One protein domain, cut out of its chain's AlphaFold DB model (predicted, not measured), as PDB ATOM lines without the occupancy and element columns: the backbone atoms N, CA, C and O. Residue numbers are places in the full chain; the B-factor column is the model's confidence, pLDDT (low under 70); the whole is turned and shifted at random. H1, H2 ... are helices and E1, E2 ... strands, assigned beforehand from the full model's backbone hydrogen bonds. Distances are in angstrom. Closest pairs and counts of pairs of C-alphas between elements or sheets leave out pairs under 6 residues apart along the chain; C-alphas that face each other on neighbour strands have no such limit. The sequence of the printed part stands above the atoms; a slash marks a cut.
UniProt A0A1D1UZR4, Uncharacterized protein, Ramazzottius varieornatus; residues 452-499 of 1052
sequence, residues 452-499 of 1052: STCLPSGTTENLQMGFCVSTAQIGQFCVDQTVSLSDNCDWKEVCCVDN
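What this domain is: This is residues 452 to 499 of the 1052 residues of an uncharacterized protein of Ramazzottius varieornatus (UniProt A0A1D1UZR4). With little regular structure, this domain is a small antiparallel sheet, order E1, E3, E2, with one short helix, H1, over one face and a long loop before E1, whose residues 453 to 454 pair with E1. The printed part has 48 residues, 19 in named elements E1, H1, E2, E3, class mixed. It is compact, radius of gyration of the C-alphas 9.7 A, spanning 29 by 22 by 15 A.

Where its parts are: E3, residues 493 to 498, is 16.3 A long, ending at C-alpha 498 (31.088, -9.644, 79.791). E1, residues 466 to 470, is 13.0 A long, beginning at C-alpha 466 (33.645, -10.858, 86.148). E2 holds residues 481 to 484, 9.8 A; H1 residues 474 to 477, 5.6 A.

How they stand to each other: Within hydrogen-bond range are N 467 and O 496 of E1 and E3, 3.0 A, and N 495 and O 484 of the hairpin E2 and E3, 2.8 A. H1 is on the sheet, height 8.1 A, only just over E3 with 3 C-alphas. H1 is too short for O i to N i+4 pairs; its one O i to N i+3 pair is within range. E1, H1, E2 form a split strand-helix-strand unit, two strands of one sheet that are not neighbours with a helix between them along the chain; E3 lies between E1 and E2 in the sheet, and the crossover is right-handed.

The domain as a whole: The farthest C-alphas, Glu 461 and Ala 472, are 29.4 A apart. The printed part has no cut; no link is long. Residues 459 to 463 have pLDDT under 70.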
ATOM      1  N   SER A 452      36.992 -18.077  90.557       93.62
ATOM      2  CA  SER A 452      36.699 -16.976  91.486       93.62
ATOM      3  C   SER A 452      35.972 -15.830  90.776       93.62
ATOM      4  O   SER A 452      36.269 -15.525  89.627       93.62
ATOM      5  N   THR A 453      35.040 -15.158  91.457       95.38
ATOM      6  CA  THR A 453      34.392 -13.937  90.947       95.38
ATOM      7  C   THR A 453      35.180 -12.683  91.323       95.38
ATOM      8  O   THR A 453      35.774 -12.600  92.400       95.38
ATOM      9  N   CYS A 454      35.169 -11.682  90.446       96.62
ATOM     10  CA  CYS A 454      35.996 -10.485  90.566       96.62
ATOM     11  C   CYS A 454      35.257  -9.204  90.172       96.62
ATOM     12  O   CYS A 454      34.211  -9.238  89.524       96.62
ATOM     13  N   LEU A 455      35.808  -8.064  90.595       95.81
ATOM     14  CA  LEU A 455      35.341  -6.730  90.221       95.81
ATOM     15  C   LEU A 455      36.510  -5.952  89.595       95.81
ATOM     16  O   LEU A 455      37.607  -6.001  90.157       95.81
ATOM     17  N   PRO A 456      36.317  -5.242  88.473       93.56
ATOM     18  CA  PRO A 456      37.391  -4.499  87.822       93.56
ATOM     19  C   PRO A 456      37.962  -3.397  88.727       93.56
ATOM     20  O   PRO A 456      37.235  -2.531  89.215       93.56
ATOM     21  N   SER A 457      39.280  -3.413  88.956       85.50
ATOM     22  CA  SER A 457      39.944  -2.398  89.779       85.50
ATOM     23  C   SER A 457      40.033  -1.066  89.033       85.50
ATOM     24  O   SER A 457      40.601  -0.992  87.944       85.50
ATOM     25  N   GLY A 458      39.519   0.002  89.651       71.81
ATOM     26  CA  GLY A 458      39.605   1.378  89.142       71.81
ATOM     27  C   GLY A 458      38.286   2.000  88.674       71.81
ATOM     28  O   GLY A 458      38.284   3.180  88.333       71.81
ATOM     29  N   THR A 459      37.171   1.266  88.690       55.94
ATOM     30  CA  THR A 459      35.850   1.782  88.286       55.94
ATOM     31  C   THR A 459      34.926   1.988  89.483       55.94
ATOM     32  O   THR A 459      34.609   1.038  90.202       55.94
ATOM     33  N   THR A 460      34.451   3.216  89.677       43.53
ATOM     34  CA  THR A 460      33.347   3.526  90.592       43.53
ATOM     35  C   THR A 460      32.020   3.481  89.840       43.53
ATOM     36  O   THR A 460      31.880   4.173  88.838       43.53
ATOM     37  N   GLU A 461      31.059   2.737  90.398       53.06
ATOM     38  CA  GLU A 461      29.650   2.620  89.977       53.06
ATOM     39  C   GLU A 461      29.362   1.692  88.766       53.06
ATOM     40  O   GLU A 461      29.989   1.754  87.715       53.06
ATOM     41  N   ASN A 462      28.370   0.810  88.954       54.69
ATOM     42  CA  ASN A 462      27.611   0.061  87.936       54.69
ATOM     43  C   ASN A 462      28.366  -0.806  86.896       54.69
ATOM     44  O   ASN A 462      28.039  -0.764  85.712       54.69
ATOM     45  N   LEU A 463      29.270  -1.698  87.330       69.25
ATOM     46  CA  LEU A 463      29.780  -2.798  86.487       69.25
ATOM     47  C   LEU A 463      29.460  -4.197  87.035       69.25
ATOM     48  O   LEU A 463      29.274  -4.398  88.236       69.25
ATOM     49  N   GLN A 464      29.373  -5.167  86.119       82.56
ATOM     50  CA  GLN A 464      29.048  -6.565  86.415       82.56
ATOM     51  C   GLN A 464      30.233  -7.305  87.057       82.56
ATOM     52  O   GLN A 464      31.394  -6.949  86.857       82.56
ATOM     53  N   MET A 465      29.941  -8.369  87.812       91.75
ATOM     54  CA  MET A 465      30.975  -9.260  88.348       91.75
ATOM     55  C   MET A 465      31.575 -10.096  87.216       91.75
ATOM     56  O   MET A 465      30.862 -10.866  86.571       91.75
ATOM     57  N   GLY A 466      32.883  -9.967  87.014       95.56
ATOM     58  CA  GLY A 466      33.645 -10.858  86.148       95.56
ATOM     59  C   GLY A 466      34.052 -12.148  86.858       95.56
ATOM     60  O   GLY A 466      33.695 -12.395  88.018       95.56
ATOM     61  N   PHE A 467      34.867 -12.948  86.178       97.19
ATOM     62  CA  PHE A 467      35.531 -14.120  86.750       97.19
ATOM     63  C   PHE A 467      37.048 -14.066  86.520       97.19
ATOM     64  O   PHE A 467      37.520 -13.569  85.497       97.19
ATOM     65  N   CYS A 468      37.813 -14.542  87.504       98.12
ATOM     66  CA  CYS A 468      39.267 -14.613  87.443       98.12
ATOM     67  C   CYS A 468      39.691 -15.747  86.511       98.12
ATOM     68  O   CYS A 468      39.295 -16.900  86.695       98.12
ATOM     69  N   VAL A 469      40.528 -15.421  85.533       97.06
ATOM     70  CA  VAL A 469      41.096 -16.361  84.563       97.06
ATOM     71  C   VAL A 469      42.612 -16.254  84.626       97.06
ATOM     72  O   VAL A 469      43.157 -15.154  84.712       97.06
ATOM     73  N   SER A 470      43.323 -17.383  84.573       96.88
ATOM     74  CA  SER A 470      44.787 -17.353  84.530       96.88
ATOM     75  C   SER A 470      45.282 -16.589  83.299       96.88
ATOM     76  O   SER A 470      44.712 -16.700  82.216       96.88
ATOM     77  N   THR A 471      46.396 -15.870  83.419       92.69
ATOM     78  CA  THR A 471      47.028 -15.154  82.293       92.69
ATOM     79  C   THR A 471      47.346 -16.058  81.093       92.69
ATOM     80  O   THR A 471      47.307 -15.594  79.957       92.69
ATOM     81  N   ALA A 472      47.572 -17.358  81.312       90.25
ATOM     82  CA  ALA A 472      47.746 -18.357  80.250       90.25
ATOM     83  C   ALA A 472      46.428 -18.830  79.589       90.25
ATOM     84  O   ALA A 472      46.466 -19.516  78.573       90.25
ATOM     85  N   GLN A 473      45.271 -18.492  80.164       94.50
ATOM     86  CA  GLN A 473      43.933 -18.951  79.768       94.50
ATOM     87  C   GLN A 473      43.056 -17.842  79.154       94.50
ATOM     88  O   GLN A 473      41.956 -18.133  78.685       94.50
ATOM     89  N   ILE A 474      43.529 -16.587  79.111       95.62
ATOM     90  CA  ILE A 474      42.765 -15.424  78.613       95.62
ATOM     91  C   ILE A 474      42.158 -15.701  77.230       95.62
ATOM     92  O   ILE A 474      40.951 -15.568  77.047       95.62
ATOM     93  N   GLY A 475      42.970 -16.172  76.277       87.06
ATOM     94  CA  GLY A 475      42.528 -16.468  74.908       87.06
ATOM     95  C   GLY A 475      41.565 -17.656  74.765       87.06
ATOM     96  O   GLY A 475      41.083 -17.899  73.666       87.06
ATOM     97  N   GLN A 476      41.286 -18.397  75.845       91.06
ATOM     98  CA  GLN A 476      40.333 -19.512  75.859       91.06
ATOM     99  C   GLN A 476      39.000 -19.143  76.531       91.06
ATOM    100  O   GLN A 476      37.958 -19.633  76.101       91.06
ATOM    101  N   PHE A 477      39.016 -18.302  77.572       92.75
ATOM    102  CA  PHE A 477      37.825 -18.005  78.387       92.75
ATOM    103  C   PHE A 477      37.335 -16.552  78.301       92.75
ATOM    104  O   PHE A 477      36.195 -16.292  78.674       92.75
ATOM    105  N   CYS A 478      38.157 -15.624  77.805       95.88
ATOM    106  CA  CYS A 478      37.861 -14.186  77.758       95.88
ATOM    107  C   CYS A 478      37.680 -13.665  76.321       95.88
ATOM    108  O   CYS A 478      37.889 -12.486  76.047       95.88
ATOM    109  N   VAL A 479      37.329 -14.557  75.391       92.81
ATOM    110  CA  VAL A 479      36.977 -14.197  74.011       92.81
ATOM    111  C   VAL A 479      35.741 -13.295  74.047       92.81
ATOM    112  O   VAL A 479      34.778 -13.601  74.747       92.81
ATOM    113  N   ASP A 480      35.800 -12.170  73.332       88.50
ATOM    114  CA  ASP A 480      34.771 -11.117  73.279       88.50
ATOM    115  C   ASP A 480      34.410 -10.465  74.639       88.50
ATOM    116  O   ASP A 480      33.381  -9.801  74.772       88.50
ATOM    117  N   GLN A 481      35.279 -10.601  75.649       94.62
ATOM    118  CA  GLN A 481      35.126 -10.005  76.984       94.62
ATOM    119  C   GLN A 481      36.193  -8.939  77.262       94.62
ATOM    120  O   GLN A 481      37.311  -9.007  76.747       94.62
ATOM    121  N   THR A 482      35.879  -7.954  78.109       93.25
ATOM    122  CA  THR A 482      36.895  -7.003  78.581       93.25
ATOM    123  C   THR A 482      37.738  -7.627  79.685       93.25
ATOM    124  O   THR A 482      37.236  -8.293  80.587       93.25
ATOM    125  N   VAL A 483      39.053  -7.414  79.602       95.81
ATOM    126  CA  VAL A 483      40.033  -7.949  80.550       95.81
ATOM    127  C   VAL A 483      40.572  -6.807  81.401       95.81
ATOM    128  O   VAL A 483      41.143  -5.854  80.870       95.81
ATOM    129  N   SER A 484      40.429  -6.909  82.720       96.12
ATOM    130  CA  SER A 484      40.960  -5.938  83.678       96.12
ATOM    131  C   SER A 484      41.855  -6.600  84.725       96.12
ATOM    132  O   SER A 484      41.807  -7.807  84.967       96.12
ATOM    133  N   LEU A 485      42.633  -5.781  85.430       95.50
ATOM    134  CA  LEU A 485      43.148  -6.173  86.739       95.50
ATOM    135  C   LEU A 485      41.998  -6.165  87.762       95.50
ATOM    136  O   LEU A 485      41.019  -5.428  87.603       95.50
ATOM    137  N   SER A 486      42.108  -6.996  88.795       95.69
ATOM    138  CA  SER A 486      41.190  -7.013  89.934       95.69
ATOM    139  C   SER A 486      41.931  -7.405  91.201       95.69
ATOM    140  O   SER A 486      42.640  -8.409  91.217       95.69
ATOM    141  N   ASP A 487      41.690  -6.664  92.277       94.50
ATOM    142  CA  ASP A 487      42.246  -6.924  93.610       94.50
ATOM    143  C   ASP A 487      41.700  -8.237  94.227       94.50
ATOM    144  O   ASP A 487      42.213  -8.710  95.242       94.50
ATOM    145  N   ASN A 488      40.676  -8.842  93.605       94.25
ATOM    146  CA  ASN A 488      40.063 -10.114  94.006       94.25
ATOM    147  C   ASN A 488      40.662 -11.354  93.306       94.25
ATOM    148  O   ASN A 488      40.293 -12.473  93.667       94.25
ATOM    149  N   CYS A 489      41.543 -11.184  92.315       96.50
ATOM    150  CA  CYS A 489      42.203 -12.287  91.604       96.50
ATOM    151  C   CYS A 489      43.640 -12.508  92.112       96.50
ATOM    152  O   CYS A 489      44.245 -11.598  92.685       96.50
ATOM    153  N   ASP A 490      44.215 -13.702  91.913       95.62
ATOM    154  CA  ASP A 490      45.639 -13.912  92.222       95.62
ATOM    155  C   ASP A 490      46.529 -13.107  91.254       95.62
ATOM    156  O   ASP A 490      46.134 -12.784  90.137       95.62
ATOM    157  N   TRP A 491      47.781 -12.820  91.620       93.00
ATOM    158  CA  TRP A 491      48.698 -11.981  90.817       93.00
ATOM    159  C   TRP A 491      49.100 -12.580  89.450       93.00
ATOM    160  O   TRP A 491      49.849 -11.961  88.695       93.00
ATOM    161  N   LYS A 492      48.635 -13.797  89.139       95.62
ATOM    162  CA  LYS A 492      48.766 -14.478  87.840       95.62
ATOM    163  C   LYS A 492      47.470 -14.511  87.029       95.62
ATOM    164  O   LYS A 492      47.455 -15.102  85.946       95.62
ATOM    165  N   GLU A 493      46.396 -13.956  87.563       97.50
ATOM    166  CA  GLU A 493      45.047 -13.988  87.016       97.50
ATOM    167  C   GLU A 493      44.601 -12.577  86.616       97.50
ATOM    168  O   GLU A 493      45.151 -11.569  87.063       97.50
ATOM    169  N   VAL A 494      43.597 -12.512  85.753       97.00
ATOM    170  CA  VAL A 494      42.939 -11.280  85.314       97.00
ATOM    171  C   VAL A 494      41.430 -11.458  85.397       97.00
ATOM    172  O   VAL A 494      40.928 -12.579  85.307       97.00
ATOM    173  N   CYS A 495      40.707 -10.360  85.579       98.12
ATOM    174  CA  CYS A 495      39.255 -10.369  85.640       98.12
ATOM    175  C   CYS A 495      38.679 -10.223  84.234       98.12
ATOM    176  O   CYS A 495      38.964  -9.234  83.559       98.12
ATOM    177  N   CYS A 496      37.882 -11.196  83.801       97.56
ATOM    178  CA  CYS A 496      37.200 -11.158  82.512       97.56
ATOM    179  C   CYS A 496      35.719 -10.828  82.722       97.56
ATOM    180  O   CYS A 496      35.035 -11.472  83.524       97.56
ATOM    181  N   VAL A 497      35.264  -9.761  82.062       96.56
ATOM    182  CA  VAL A 497      33.959  -9.118  82.259       96.56
ATOM    183  C   VAL A 497      33.195  -9.114  80.935       96.56
ATOM    184  O   VAL A 497      33.716  -8.719  79.891       96.56
ATOM    185  N   ASP A 498      31.946  -9.569  80.970       92.25
ATOM    186  CA  ASP A 498      31.088  -9.644  79.791       92.25
ATOM    187  C   ASP A 498      30.595  -8.246  79.376       92.25
ATOM    188  O   ASP A 498      29.866  -7.578  80.113       92.25
ATOM    189  N   ASN A 499      30.995  -7.807  78.180       81.50
ATOM    190  CA  ASN A 499      30.620  -6.511  77.610       81.50
ATOM    191  C   ASN A 499      29.261  -6.532  76.878       81.50
ATOM    192  O   ASN A 499      28.790  -5.479  76.450       81.50
TER     193      ASN A 499